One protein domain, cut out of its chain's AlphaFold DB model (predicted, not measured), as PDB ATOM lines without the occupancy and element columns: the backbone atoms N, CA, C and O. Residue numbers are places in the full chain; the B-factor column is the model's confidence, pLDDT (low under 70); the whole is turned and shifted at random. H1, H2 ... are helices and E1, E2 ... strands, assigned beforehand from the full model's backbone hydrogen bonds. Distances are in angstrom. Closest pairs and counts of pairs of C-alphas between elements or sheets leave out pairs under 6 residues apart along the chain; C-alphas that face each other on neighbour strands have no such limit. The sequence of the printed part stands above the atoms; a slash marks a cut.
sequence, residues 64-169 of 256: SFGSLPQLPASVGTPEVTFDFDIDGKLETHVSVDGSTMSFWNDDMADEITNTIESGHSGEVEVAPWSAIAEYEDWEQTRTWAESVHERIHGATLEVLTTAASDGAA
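Overview. This is residues 64 to 169 of the 256 residues of an uncharacterized protein of Arthrobacter sp. (UniProt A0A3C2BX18). One long helix, H1, lies slantwise over one face of a strongly twisted four-stranded sheet; the other face has no named helix. Residues 161 to 168, of which 161 to 165 belong to H1, stick out. The printed part has 106 residues, 58 of them in named elements of the mixed class, helices and strands, in the order E1 E2 E3 E4 H1: the strands form a meander, each the antiparallel neighbour of the one before, and with H1 on one face of their sheet they make two layers. They are only just compact, close to loose (radius of gyration of the C-alphas 15.3 A), spanning 49 by 34 by 25 A.

Along the chain. E1, residues 79 to 84, begins at C-alpha (2.327, -7.091, 21.922). E2 is 90 to 96, E3 99 to 105, E4 112 to 118. H1, 135 to 165, 45.4 A long, ends at C-alpha (30.674, -1.391, 35.594).

Arrangement. Hairpins E1 and E2, E2 and E3, E3 and E4 have N 81 and O 93, 2.9 A, N 94 and O 101, 2.8 A, N 102 and O 115, 2.9 A, within hydrogen-bond range. H1, 25 of 27 O i to N i+4 pairs within range, is on the sheet, height 7.7 A, over E2 and E3; the closest C-alphas of E2 and H1 are Thr 92 and His 149, 5.8 A.

Size, cuts and confidence. The printed part has no cut. E4 to H1 is a long link. Confidence is under 70 in 28 residues, among them 117 to 128.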
ATOM      1  N   SER A  64      12.806  -9.876  41.581       48.34
ATOM      2  CA  SER A  64      13.343  -8.512  41.661       48.34
ATOM      3  C   SER A  64      12.320  -7.454  41.237       48.34
ATOM      4  O   SER A  64      12.443  -6.295  41.619       48.34
ATOM      5  N   PHE A  65      11.283  -7.861  40.500       53.38
ATOM      6  CA  PHE A  65      10.298  -6.974  39.882       53.38
ATOM      7  C   PHE A  65       8.852  -7.230  40.359       53.38
ATOM      8  O   PHE A  65       7.903  -6.621  39.858       53.38
ATOM      9  N   GLY A  66       8.662  -8.149  41.313       60.12
ATOM     10  CA  GLY A  66       7.352  -8.550  41.839       60.12
ATOM     11  C   GLY A  66       6.534  -9.400  40.859       60.12
ATOM     12  O   GLY A  66       7.065  -9.959  39.904       60.12
ATOM     13  N   SER A  67       5.215  -9.472  41.046       72.00
ATOM     14  CA  SER A  67       4.280 -10.022  40.046       72.00
ATOM     15  C   SER A  67       3.596  -8.880  39.301       72.00
ATOM     16  O   SER A  67       3.264  -7.874  39.926       72.00
ATOM     17  N   LEU A  68       3.378  -9.022  37.988       73.19
ATOM     18  CA  LEU A  68       2.568  -8.046  37.261       73.19
ATOM     19  C   LEU A  68       1.135  -8.109  37.800       73.19
ATOM     20  O   LEU A  68       0.666  -9.204  38.143       73.19
ATOM     21  N   PRO A  69       0.422  -6.973  37.866       83.38
ATOM     22  CA  PRO A  69      -1.018  -7.009  38.077       83.38
ATOM     23  C   PRO A  69      -1.681  -7.840  36.969       83.38
ATOM     24  O   PRO A  69      -1.099  -8.114  35.921       83.38
ATOM     25  N   GLN A  70      -2.907  -8.293  37.197       84.00
ATOM     26  CA  GLN A  70      -3.606  -9.082  36.190       84.00
ATOM     27  C   GLN A  70      -4.092  -8.172  35.055       84.00
ATOM     28  O   GLN A  70      -4.776  -7.185  35.325       84.00
ATOM     29  N   LEU A  71      -3.791  -8.529  33.805       82.88
ATOM     30  CA  LEU A  71      -4.400  -7.889  32.640       82.88
ATOM     31  C   LEU A  71      -5.871  -8.342  32.512       82.88
ATOM     32  O   LEU A  71      -6.130  -9.550  32.614       82.88
ATOM     33  N   PRO A  72      -6.833  -7.427  32.298       88.75
ATOM     34  CA  PRO A  72      -8.221  -7.802  32.056       88.75
ATOM     35  C   PRO A  72      -8.349  -8.701  30.824       88.75
ATOM     36  O   PRO A  72      -7.699  -8.486  29.803       88.75
ATOM     37  N   ALA A  73      -9.207  -9.720  30.903       88.06
ATOM     38  CA  ALA A  73      -9.367 -10.689  29.815       88.06
ATOM     39  C   ALA A  73      -9.954 -10.071  28.529       88.06
ATOM     40  O   ALA A  73      -9.775 -10.628  27.448       88.06
ATOM     41  N   SER A  74     -10.647  -8.936  28.656       86.25
ATOM     42  CA  SER A  74     -11.249  -8.156  27.568       86.25
ATOM     43  C   SER A  74     -10.218  -7.527  26.625       86.25
ATOM     44  O   SER A  74     -10.517  -7.343  25.451       86.25
ATOM     45  N   VAL A  75      -9.000  -7.252  27.108       81.50
ATOM     46  CA  VAL A  75      -7.919  -6.592  26.348       81.50
ATOM     47  C   VAL A  75      -7.256  -7.542  25.344       81.50
ATOM     48  O   VAL A  75      -6.549  -7.118  24.442       81.50
ATOM     49  N   GLY A  76      -7.466  -8.854  25.471       85.38
ATOM     50  CA  GLY A  76      -6.821  -9.832  24.599       85.38
ATOM     51  C   GLY A  76      -5.331 -10.018  24.909       85.38
ATOM     52  O   GLY A  76      -4.918 -10.009  26.068       85.38
ATOM     53  N   THR A  77      -4.526 -10.296  23.879       83.75
ATOM     54  CA  THR A  77      -3.082 -10.559  24.025       83.75
ATOM     55  C   THR A  77      -2.282  -9.364  23.511       83.75
ATOM     56  O   THR A  77      -2.237  -9.173  22.297       83.75
ATOM     57  N   PRO A  78      -1.649  -8.575  24.393       83.50
ATOM     58  CA  PRO A  78      -0.859  -7.427  23.976       83.50
ATOM     59  C   PRO A  78       0.481  -7.854  23.371       83.50
ATOM     60  O   PRO A  78       1.117  -8.806  23.831       83.50
ATOM     61  N   GLU A  79       0.938  -7.099  22.379       80.75
ATOM     62  CA  GLU A  79       2.327  -7.091  21.922       80.75
ATOM     63  C   GLU A  79       3.076  -5.977  22.658       80.75
ATOM     64  O   GLU A  79       2.574  -4.861  22.764       80.75
ATOM     65  N   VAL A  80       4.262  -6.275  23.192       78.38
ATOM     66  CA  VAL A  80       5.088  -5.297  23.914       78.38
ATOM     67  C   VAL A  80       6.418  -5.143  23.196       78.38
ATOM     68  O   VAL A  80       7.154  -6.117  23.027       78.38
ATOM     69  N   THR A  81       6.739  -3.914  22.817       80.12
ATOM     70  CA  THR A  81       8.041  -3.521  22.277       80.12
ATOM     71  C   THR A  81       8.601  -2.358  23.091       80.12
ATOM     72  O   THR A  81       7.893  -1.714  23.865       80.12
ATOM     73  N   PHE A  82       9.900  -2.115  22.978       82.75
ATOM     74  CA  PHE A  82      10.541  -0.958  23.590       82.75
ATOM     75  C   PHE A  82      11.693  -0.494  22.709       82.75
ATOM     76  O   PHE A  82      12.321  -1.307  22.021       82.75
ATOM     77  N   ASP A  83      11.977   0.796  22.753       86.00
ATOM     78  CA  ASP A  83      13.116   1.405  22.087       86.00
ATOM     79  C   ASP A  83      13.620   2.622  22.874       86.00
ATOM     80  O   ASP A  83      13.230   2.844  24.022       86.00
ATOM     81  N   PHE A  84      14.581   3.339  22.295       81.00
ATOM     82  CA  PHE A  84      15.047   4.605  22.836       81.00
ATOM     83  C   PHE A  84      14.730   5.710  21.837       81.00
ATOM     84  O   PHE A  84      15.081   5.584  20.658       81.00
ATOM     85  N   ASP A  85      14.124   6.791  22.320       82.56
ATOM     86  CA  ASP A  85      13.826   7.966  21.513       82.56
ATOM     87  C   ASP A  85      15.113   8.694  21.060       82.56
ATOM     88  O   ASP A  85      16.251   8.298  21.351       82.56
ATOM     89  N   ILE A  86      14.947   9.794  20.322       75.81
ATOM     90  CA  ILE A  86      16.080  10.598  19.835       75.81
ATOM     91  C   ILE A  86      16.910  11.230  20.963       75.81
ATOM     92  O   ILE A  86      18.095  11.510  20.762       75.81
ATOM     93  N   ASP A  87      16.307  11.426  22.133       79.62
ATOM     94  CA  ASP A  87      16.945  11.971  23.328       79.62
ATOM     95  C   ASP A  87      17.563  10.858  24.205       79.62
ATOM     96  O   ASP A  87      18.218  11.143  25.211       79.62
ATOM     97  N   GLY A  88      17.442   9.591  23.788       78.06
ATOM     98  CA  GLY A  88      17.971   8.419  24.480       78.06
ATOM     99  C   GLY A  88      17.113   7.959  25.658       78.06
ATOM    100  O   GLY A  88      17.616   7.236  26.523       78.06
ATOM    101  N   LYS A  89      15.847   8.375  25.721       83.44
ATOM    102  CA  LYS A  89      14.886   7.948  26.737       83.44
ATOM    103  C   LYS A  89      14.238   6.647  26.325       83.44
ATOM    104  O   LYS A  89      13.881   6.465  25.170       83.44
ATOM    105  N   LEU A  90      14.087   5.746  27.286       83.31
ATOM    106  CA  LEU A  90      13.403   4.485  27.058       83.31
ATOM    107  C   LEU A  90      11.904   4.737  26.864       83.31
ATOM    108  O   LEU A  90      11.242   5.216  27.786       83.31
ATOM    109  N   GLU A  91      11.378   4.322  25.719       87.19
ATOM    110  CA  GLU A  91       9.945   4.249  25.461       87.19
ATOM    111  C   GLU A  91       9.497   2.786  25.440       87.19
ATOM    112  O   GLU A  91      10.201   1.884  24.982       87.19
ATOM    113  N   THR A  92       8.321   2.513  25.996       83.50
ATOM    114  CA  THR A  92       7.672   1.201  25.916       83.50
ATOM    115  C   THR A  92       6.365   1.341  25.171       83.50
ATOM    116  O   THR A  92       5.531   2.162  25.543       83.50
ATOM    117  N   HIS A  93       6.167   0.495  24.170       86.00
ATOM    118  CA  HIS A  93       4.951   0.453  23.381       86.00
ATOM    119  C   HIS A  93       4.197  -0.840  23.659       86.00
ATOM    120  O   HIS A  93       4.755  -1.936  23.607       86.00
ATOM    121  N   VAL A  94       2.909  -0.711  23.948       83.00
ATOM    122  CA  VAL A  94       1.995  -1.832  24.129       83.00
ATOM    123  C   VAL A  94       0.915  -1.742  23.065       83.00
ATOM    124  O   VAL A  94       0.083  -0.835  23.092       83.00
ATOM    125  N   SER A  95       0.908  -2.700  22.147       84.00
ATOM    126  CA  SER A  95      -0.050  -2.765  21.051       84.00
ATOM    127  C   SER A  95      -1.122  -3.820  21.303       84.00
ATOM    128  O   SER A  95      -0.826  -4.966  21.642       84.00
ATOM    129  N   VAL A  96      -2.380  -3.435  21.106       82.00
ATOM    130  CA  VAL A  96      -3.564  -4.296  21.211       82.00
ATOM    131  C   VAL A  96      -4.457  -4.008  20.013       82.00
ATOM    132  O   VAL A  96      -4.841  -2.861  19.795       82.00
ATOM    133  N   ASP A  97      -4.754  -5.030  19.210       82.69
ATOM    134  CA  ASP A  97      -5.661  -4.944  18.054       82.69
ATOM    135  C   ASP A  97      -5.387  -3.761  17.094       82.69
ATOM    136  O   ASP A  97      -6.290  -3.213  16.460       82.69
ATOM    137  N   GLY A  98      -4.113  -3.373  16.950       78.62
ATOM    138  CA  GLY A  98      -3.671  -2.279  16.073       78.62
ATOM    139  C   GLY A  98      -3.711  -0.874  16.694       78.62
ATOM    140  O   GLY A  98      -3.352   0.091  16.017       78.62
ATOM    141  N   SER A  99      -4.112  -0.749  17.959       82.75
ATOM    142  CA  SER A  99      -3.947   0.460  18.775       82.75
ATOM    143  C   SER A  99      -2.679   0.337  19.614       82.75
ATOM    144  O   SER A  99      -2.405  -0.747  20.126       82.75
ATOM    145  N   THR A 100      -1.929   1.425  19.798       85.06
ATOM    146  CA  THR A 100      -0.671   1.403  20.560       85.06
ATOM    147  C   THR A 100      -0.704   2.409  21.702       85.06
ATOM    148  O   THR A 100      -1.044   3.574  21.514       85.06
ATOM    149  N   MET A 101      -0.332   1.950  22.892       86.44
ATOM    150  CA  MET A 101      -0.046   2.778  24.061       86.44
ATOM    151  C   MET A 101       1.460   2.977  24.166       86.44
ATOM    152  O   MET A 101       2.188   1.993  24.091       86.44
ATOM    153  N   SER A 102       1.911   4.204  24.392       87.50
ATOM    154  CA  SER A 102       3.324   4.530  24.601       87.50
ATOM    155  C   SER A 102       3.533   5.036  26.026       87.50
ATOM    156  O   SER A 102       2.720   5.818  26.522       87.50
ATOM    157  N   PHE A 103       4.605   4.587  26.676       88.19
ATOM    158  CA  PHE A 103       4.966   4.915  28.059       88.19
ATOM    159  C   PHE A 103       6.428   5.352  28.141       88.19
ATOM    160  O   PHE A 103       7.297   4.686  27.575       88.19
ATOM    161  N   TRP A 104       6.694   6.430  28.877       91.38
ATOM    162  CA  TRP A 104       8.040   6.925  29.171       91.38
ATOM    163  C   TRP A 104       8.073   7.630  30.530       91.38
ATOM    164  O   TRP A 104       7.051   8.111  31.023       91.38
ATOM    165  N   ASN A 105       9.260   7.733  31.123       85.19
ATOM    166  CA  ASN A 105       9.459   8.531  32.333       85.19
ATOM    167  C   ASN A 105       9.608  10.009  31.958       85.19
ATOM    168  O   ASN A 105      10.390  10.346  31.065       85.19
ATOM    169  N   ASP A 106       8.857  10.891  32.621       78.94
ATOM    170  CA  ASP A 106       9.061  12.334  32.469       78.94
ATOM    171  C   ASP A 106      10.412  12.730  33.097       78.94
ATOM    172  O   ASP A 106      10.797  12.239  34.155       78.94
ATOM    173  N   ASP A 107      11.148  13.644  32.462       71.12
ATOM    174  CA  ASP A 107      12.418  14.148  33.006       71.12
ATOM    175  C   ASP A 107      12.208  15.000  34.263       71.12
ATOM    176  O   ASP A 107      13.149  15.253  35.021       71.12
ATOM    177  N   MET A 108      10.996  15.534  34.435       56.94
ATOM    178  CA  MET A 108      10.677  16.548  35.442       56.94
ATOM    179  C   MET A 108       9.818  16.020  36.589       56.94
ATOM    180  O   MET A 108       9.694  16.697  37.615       56.94
ATOM    181  N   ALA A 109       9.229  14.841  36.431       58.66
ATOM    182  CA  ALA A 109       8.406  14.190  37.430       58.66
ATOM    183  C   ALA A 109       8.851  12.730  37.516       58.66
ATOM    184  O   ALA A 109       9.000  12.090  36.483       58.66
ATOM    185  N   ASP A 110       9.025  12.190  38.724       67.00
ATOM    186  CA  ASP A 110       9.214  10.746  38.955       67.00
ATOM    187  C   ASP A 110       7.913   9.960  38.623       67.00
ATOM    188  O   ASP A 110       7.481   9.082  39.368       67.00
ATOM    189  N   GLU A 111       7.229  10.338  37.542       79.50
ATOM    190  CA  GLU A 111       5.926   9.871  37.099       79.50
ATOM    191  C   GLU A 111       6.041   9.331  35.669       79.50
ATOM    192  O   GLU A 111       6.711   9.898  34.800       79.50
ATOM    193  N   ILE A 112       5.343   8.225  35.423       79.62
ATOM    194  CA  ILE A 112       5.226   7.639  34.091       79.62
ATOM    195  C   ILE A 112       4.208   8.460  33.311       79.62
ATOM    196  O   ILE A 112       3.032   8.546  33.681       79.62
ATOM    197  N   THR A 113       4.653   9.039  32.206       83.62
ATOM    198  CA  THR A 113       3.764   9.650  31.224       83.62
ATOM    199  C   THR A 113       3.332   8.592  30.219       83.62
ATOM    200  O   THR A 113       4.100   7.698  29.864       83.62
ATOM    201  N   ASN A 114       2.084   8.680  29.758       78.19
ATOM    202  CA  ASN A 114       1.577   7.807  28.713       78.19
ATOM    203  C   ASN A 114       0.737   8.556  27.680       78.19
ATOM    204  O   ASN A 114       0.078   9.555  27.982       78.19
ATOM    205  N   THR A 115       0.756   8.046  26.453       78.50
ATOM    206  CA  THR A 115      -0.114   8.476  25.354       78.50
ATOM    207  C   THR A 115      -0.665   7.270  24.609       78.50
ATOM    208  O   THR A 115      -0.152   6.157  24.714       78.50
ATOM    209  N   ILE A 116      -1.740   7.491  23.852       70.44
ATOM    210  CA  ILE A 116      -2.305   6.485  22.959       70.44
ATOM    211  C   ILE A 116      -2.281   7.016  21.537       70.44
ATOM    212  O   ILE A 116      -2.883   8.049  21.229       70.44
ATOM    213  N   GLU A 117      -1.654   6.249  20.659       66.50
ATOM    214  CA  GLU A 117      -1.683   6.468  19.224       66.50
ATOM    215  C   GLU A 117      -2.648   5.468  18.576       66.50
ATOM    216  O   GLU A 117      -2.592   4.258  18.820       66.50
ATOM    217  N   SER A 118      -3.567   5.961  17.739       54.66
ATOM    218  CA  SER A 118      -4.379   5.077  16.900       54.66
ATOM    219  C   SER A 118      -3.599   4.722  15.641       54.66
ATOM    220  O   SER A 118      -3.134   5.598  14.917       54.66
ATOM    221  N   GLY A 119      -3.531   3.431  15.307       46.31
ATOM    222  CA  GLY A 119      -2.950   2.952  14.048       46.31
ATOM    223  C   GLY A 119      -3.757   3.309  12.787       46.31
ATOM    224  O   GLY A 119      -3.435   2.821  11.703       46.31
ATOM    225  N   HIS A 120      -4.813   4.132  12.879       43.81
ATOM    226  CA  HIS A 120      -5.579   4.571  11.712       43.81
ATOM    227  C   HIS A 120      -4.957   5.830  11.105       43.81
ATOM    228  O   HIS A 120      -5.133   6.950  11.571       43.81
ATOM    229  N   SER A 121      -4.210   5.608  10.026       42.09
ATOM    230  CA  SER A 121      -3.485   6.612   9.256       42.09
ATOM    231  C   SER A 121      -4.317   7.862   8.935       42.09
ATOM    232  O   SER A 121      -5.242   7.792   8.120       42.09
ATOM    233  N   GLY A 122      -3.914   9.019   9.464       45.91
ATOM    234  CA  GLY A 122      -4.164  10.305   8.805       45.91
ATOM    235  C   GLY A 122      -4.525  11.490   9.694       45.91
ATOM    236  O   GLY A 122      -4.326  12.619   9.254       45.91
ATOM    237  N   GLU A 123      -4.995  11.278  10.920       43.19
ATOM    238  CA  GLU A 123      -5.373  12.374  11.818       43.19
ATOM    239  C   GLU A 123      -4.746  12.140  13.193       43.19
ATOM    240  O   GLU A 123      -4.914  11.085  13.795       43.19
ATOM    241  N   VAL A 124      -3.970  13.119  13.666       46.12
ATOM    242  CA  VAL A 124      -3.341  13.140  14.997       46.12
ATOM    243  C   VAL A 124      -4.424  13.427  16.046       46.12
ATOM    244  O   VAL A 124      -4.389  14.441  16.739       46.12
ATOM    245  N   GLU A 125      -5.447  12.580  16.119       53.88
ATOM    246  CA  GLU A 125      -6.336  12.518  17.271       53.88
ATOM    247  C   GLU A 125      -5.876  11.348  18.138       53.88
ATOM    248  O   GLU A 125      -5.914  10.185  17.730       53.88
ATOM    249  N   VAL A 126      -5.385  11.689  19.332       55.31
ATOM    250  CA  VAL A 126      -5.082  10.747  20.416       55.31
ATOM    251  C   VAL A 126      -6.237   9.757  20.510       55.31
ATOM    252  O   VAL A 126      -7.382  10.167  20.729       55.31
ATOM    253  N   ALA A 127      -5.960   8.468  20.306       58.19
ATOM    254  CA  ALA A 127      -7.033   7.487  20.346       58.19
ATOM    255  C   ALA A 127      -7.551   7.395  21.784       58.19
ATOM    256  O   ALA A 127      -6.756   7.320  22.723       58.19
ATOM    257  N   PRO A 128      -8.868   7.381  22.001       68.75
ATOM    258  CA  PRO A 128      -9.390   7.127  23.330       68.75
ATOM    259  C   PRO A 128      -8.996   5.715  23.789       68.75
ATOM    260  O   PRO A 128      -8.976   4.782  22.986       68.75
ATOM    261  N   TRP A 129      -8.778   5.537  25.096       74.69
ATOM    262  CA  TRP A 129      -8.553   4.232  25.747       74.69
ATOM    263  C   TRP A 129      -9.592   3.163  25.352       74.69
ATOM    264  O   TRP A 129      -9.295   1.971  25.376       74.69
ATOM    265  N   SER A 130     -10.780   3.581  24.890       75.19
ATOM    266  CA  SER A 130     -11.813   2.707  24.314       75.19
ATOM    267  C   SER A 130     -11.348   1.878  23.117       75.19
ATOM    268  O   SER A 130     -12.017   0.914  22.766       75.19
ATOM    269  N   ALA A 131     -10.273   2.281  22.435       76.50
ATOM    270  CA  ALA A 131      -9.711   1.542  21.305       76.50
ATOM    271  C   ALA A 131      -8.813   0.367  21.739       76.50
ATOM    272  O   ALA A 131      -8.361  -0.390  20.884       76.50
ATOM    273  N   ILE A 132      -8.533   0.244  23.041       79.94
ATOM    274  CA  ILE A 132      -7.636  -0.761  23.630       79.94
ATOM    275  C   ILE A 132      -8.375  -1.641  24.639       79.94
ATOM    276  O   ILE A 132      -8.157  -2.846  24.688       79.94
ATOM    277  N   ALA A 133      -9.232  -1.041  25.463       82.19
ATOM    278  CA  ALA A 133      -9.933  -1.732  26.534       82.19
ATOM    279  C   ALA A 133     -11.375  -1.225  26.663       82.19
ATOM    280  O   ALA A 133     -11.722  -0.141  26.186       82.19
ATOM    281  N   GLU A 134     -12.230  -1.991  27.337       84.50
ATOM    282  CA  GLU A 134     -13.556  -1.515  27.739       84.50
ATOM    283  C   GLU A 134     -13.441  -0.500  28.885       84.50
ATOM    284  O   GLU A 134     -12.504  -0.565  29.675       84.50
ATOM    285  N   TYR A 135     -14.389   0.441  28.996       83.25
ATOM    286  CA  TYR A 135     -14.315   1.558  29.958       83.25
ATOM    287  C   TYR A 135     -14.050   1.120  31.406       83.25
ATOM    288  O   TYR A 135     -13.309   1.783  32.127       83.25
ATOM    289  N   GLU A 136     -14.642   0.003  31.825       86.81
ATOM    290  CA  GLU A 136     -14.460  -0.551  33.171       86.81
ATOM    291  C   GLU A 136     -13.062  -1.141  33.416       86.81
ATOM    292  O   GLU A 136     -12.618  -1.197  34.560       86.81
ATOM    293  N   ASP A 137     -12.344  -1.477  32.347       89.19
ATOM    294  CA  ASP A 137     -11.033  -2.122  32.372       89.19
ATOM    295  C   ASP A 137      -9.872  -1.153  32.089       89.19
ATOM    296  O   ASP A 137      -8.706  -1.548  32.182       89.19
ATOM    297  N   TRP A 138     -10.147   0.117  31.760       88.19
ATOM    298  CA  TRP A 138      -9.120   1.102  31.380       88.19
ATOM    299  C   TRP A 138      -8.055   1.289  32.451       88.19
ATOM    300  O   TRP A 138      -6.868   1.163  32.162       88.19
ATOM    301  N   GLU A 139      -8.467   1.548  33.691       87.69
ATOM    302  CA  GLU A 139      -7.532   1.798  34.793       87.69
ATOM    303  C   GLU A 139      -6.678   0.565  35.105       87.69
ATOM    304  O   GLU A 139      -5.476   0.674  35.342       87.69
ATOM    305  N   GLN A 140      -7.272  -0.630  35.043       87.94
ATOM    306  CA  GLN A 140      -6.535  -1.871  35.266       87.94
ATOM    307  C   GLN A 140      -5.540  -2.150  34.130       87.94
ATOM    308  O   GLN A 140      -4.404  -2.548  34.392       87.94
ATOM    309  N   THR A 141      -5.937  -1.898  32.881       85.62
ATOM    310  CA  THR A 141      -5.072  -2.040  31.699       85.62
ATOM    311  C   THR A 141      -3.911  -1.056  31.746       85.62
ATOM    312  O   THR A 141      -2.762  -1.443  31.535       85.62
ATOM    313  N   ARG A 142      -4.197   0.200  32.097       87.81
ATOM    314  CA  ARG A 142      -3.196   1.245  32.292       87.81
ATOM    315  C   ARG A 142      -2.203   0.866  33.388       87.81
ATOM    316  O   ARG A 142      -1.007   0.863  33.131       87.81
ATOM    317  N   THR A 143      -2.695   0.466  34.561       88.38
ATOM    318  CA  THR A 143      -1.849   0.046  35.695       88.38
ATOM    319  C   THR A 143      -0.945  -1.127  35.308       88.38
ATOM    320  O   THR A 143       0.225  -1.184  35.691       88.38
ATOM    321  N   TRP A 144      -1.472  -2.079  34.532       89.38
ATOM    322  CA  TRP A 144      -0.683  -3.188  34.007       89.38
ATOM    323  C   TRP A 144       0.424  -2.724  33.063       89.38
ATOM    324  O   TRP A 144       1.570  -3.137  33.236       89.38
ATOM    325  N   ALA A 145       0.109  -1.854  32.109       84.38
ATOM    326  CA  ALA A 145       1.075  -1.381  31.129       84.38
ATOM    327  C   ALA A 145       2.156  -0.478  31.760       84.38
ATOM    328  O   ALA A 145       3.334  -0.631  31.444       84.38
ATOM    329  N   GLU A 146       1.791   0.364  32.732       86.50
ATOM    330  CA  GLU A 146       2.740   1.126  33.558       86.50
ATOM    331  C   GLU A 146       3.683   0.181  34.322       86.50
ATOM    332  O   GLU A 146       4.900   0.344  34.269       86.50
ATOM    333  N   SER A 147       3.150  -0.889  34.925       82.00
ATOM    334  CA  SER A 147       3.974  -1.905  35.602       82.00
ATOM    335  C   SER A 147       4.930  -2.624  34.640       82.00
ATOM    336  O   SER A 147       6.040  -2.991  35.022       82.00
ATOM    337  N   VAL A 148       4.522  -2.859  33.388       79.56
ATOM    338  CA  VAL A 148       5.400  -3.423  32.348       79.56
ATOM    339  C   VAL A 148       6.526  -2.446  32.006       79.56
ATOM    340  O   VAL A 148       7.683  -2.865  31.955       79.56
ATOM    341  N   HIS A 149       6.213  -1.160  31.833       85.50
ATOM    342  CA  HIS A 149       7.212  -0.125  31.575       85.50
ATOM    343  C   HIS A 149       8.243  -0.034  32.708       85.50
ATOM    344  O   HIS A 149       9.442  -0.104  32.441       85.50
ATOM    345  N   GLU A 150       7.808   0.013  33.972       82.56
ATOM    346  CA  GLU A 150       8.715   0.053  35.131       82.56
ATOM    347  C   GLU A 150       9.693  -1.124  35.147       82.56
ATOM    348  O   GLU A 150      10.873  -0.958  35.466       82.56
ATOM    349  N   ARG A 151       9.228  -2.319  34.769       79.75
ATOM    350  CA  ARG A 151      10.088  -3.504  34.681       79.75
ATOM    351  C   ARG A 151      11.124  -3.396  33.589       79.75
ATOM    352  O   ARG A 151      12.290  -3.693  33.841       79.75
ATOM    353  N   ILE A 152      10.707  -3.004  32.387       76.31
ATOM    354  CA  ILE A 152      11.624  -2.842  31.257       76.31
ATOM    355  C   ILE A 152      12.642  -1.753  31.595       76.31
ATOM    356  O   ILE A 152      13.836  -1.952  31.379       76.31
ATOM    357  N   HIS A 153      12.202  -0.654  32.207       81.50
ATOM    358  CA  HIS A 153      13.068   0.420  32.670       81.50
ATOM    359  C   HIS A 153      14.070  -0.049  33.729       81.50
ATOM    360  O   HIS A 153      15.272   0.152  33.565       81.50
ATOM    361  N   GLY A 154      13.611  -0.742  34.773       71.56
ATOM    362  CA  GLY A 154      14.481  -1.288  35.814       71.56
ATOM    363  C   GLY A 154      15.500  -2.293  35.271       71.56
ATOM    364  O   GLY A 154      16.689  -2.178  35.562       71.56
ATOM    365  N   ALA A 155      15.064  -3.222  34.415       68.25
ATOM    366  CA  ALA A 155      15.948  -4.181  33.755       68.25
ATOM    367  C   ALA A 155      16.972  -3.482  32.848       68.25
ATOM    368  O   ALA A 155      18.154  -3.818  32.860       68.25
ATOM    369  N   THR A 156      16.543  -2.470  32.095       71.69
ATOM    370  CA  THR A 156      17.422  -1.672  31.232       71.69
ATOM    371  C   THR A 156      18.466  -0.917  32.050       71.69
ATOM    372  O   THR A 156      19.648  -0.947  31.711       71.69
ATOM    373  N   LEU A 157      18.070  -0.290  33.160       76.88
ATOM    374  CA  LEU A 157      18.995   0.372  34.079       76.88
ATOM    375  C   LEU A 157      19.994  -0.608  34.696       76.88
ATOM    376  O   LEU A 157      21.173  -0.273  34.819       76.88
ATOM    377  N   GLU A 158      19.561  -1.814  35.057       70.31
ATOM    378  CA  GLU A 158      20.446  -2.858  35.574       70.31
ATOM    379  C   GLU A 158      21.464  -3.301  34.514       70.31
ATOM    380  O   GLU A 158      22.663  -3.390  34.803       70.31
ATOM    381  N   VAL A 159      21.020  -3.480  33.265       68.62
ATOM    382  CA  VAL A 159      21.894  -3.777  32.122       68.62
ATOM    383  C   VAL A 159      22.906  -2.662  31.904       68.62
ATOM    384  O   VAL A 159      24.105  -2.930  31.823       68.62
ATOM    385  N   LEU A 160      22.452  -1.410  31.849       73.81
ATOM    386  CA  LEU A 160      23.312  -0.250  31.634       73.81
ATOM    387  C   LEU A 160      24.306  -0.062  32.781       73.81
ATOM    388  O   LEU A 160      25.478   0.207  32.532       73.81
ATOM    389  N   THR A 161      23.879  -0.255  34.028       72.88
ATOM    390  CA  THR A 161      24.748  -0.159  35.210       72.88
ATOM    391  C   THR A 161      25.802  -1.262  35.205       72.88
ATOM    392  O   THR A 161      26.980  -1.000  35.462       72.88
ATOM    393  N   THR A 162      25.408  -2.487  34.857       67.25
ATOM    394  CA  THR A 162      26.317  -3.633  34.747       67.25
ATOM    395  C   THR A 162      27.312  -3.424  33.607       67.25
ATOM    396  O   THR A 162      28.515  -3.582  33.808       67.25
ATOM    397  N   ALA A 163      26.855  -2.971  32.438       68.19
ATOM    398  CA  ALA A 163      27.720  -2.628  31.313       68.19
ATOM    399  C   ALA A 163      28.658  -1.449  31.640       68.19
ATOM    400  O   ALA A 163      29.837  -1.485  31.309       68.19
ATOM    401  N   ALA A 164      28.191  -0.419  32.347       67.44
ATOM    402  CA  ALA A 164      29.036   0.690  32.793       67.44
ATOM    403  C   ALA A 164      30.064   0.266  33.858       67.44
ATOM    404  O   ALA A 164      31.113   0.901  34.002       67.44
ATOM    405  N   SER A 165      29.773  -0.802  34.600       64.31
ATOM    406  CA  SER A 165      30.674  -1.391  35.594       64.31
ATOM    407  C   SER A 165      31.666  -2.380  34.973       64.31
ATOM    408  O   SER A 165      32.759  -2.566  35.512       64.31
ATOM    409  N   ASP A 166      31.342  -2.961  33.815       67.31
ATOM    410  CA  ASP A 166      32.288  -3.714  32.995       67.31
ATOM    411  C   ASP A 166      33.337  -2.753  32.413       67.31
ATOM    412  O   ASP A 166      33.056  -1.856  31.615       67.31
ATOM    413  N   GLY A 167      34.592  -2.949  32.820       60.84
ATOM    414  CA  GLY A 167      35.706  -2.112  32.397       60.84
ATOM    415  C   GLY A 167      35.868  -2.022  30.876       60.84
ATOM    416  O   GLY A 167      36.327  -0.986  30.399       60.84
ATOM    417  N   ALA A 168      35.484  -3.050  30.112       59.06
ATOM    418  CA  ALA A 168      35.568  -3.035  28.653       59.06
ATOM    419  C   ALA A 168      34.457  -2.184  28.020       59.06
ATOM    420  O   ALA A 168      34.730  -1.360  27.139       59.06
ATOM    421  N   ALA A 169      33.220  -2.322  28.498       56.75
ATOM    422  CA  ALA A 169      32.097  -1.533  28.010       56.75
ATOM    423  C   ALA A 169      32.202  -0.064  28.445       56.75
ATOM    424  O   ALA A 169      32.049   0.830  27.613       56.75
TER     425      ALA A 169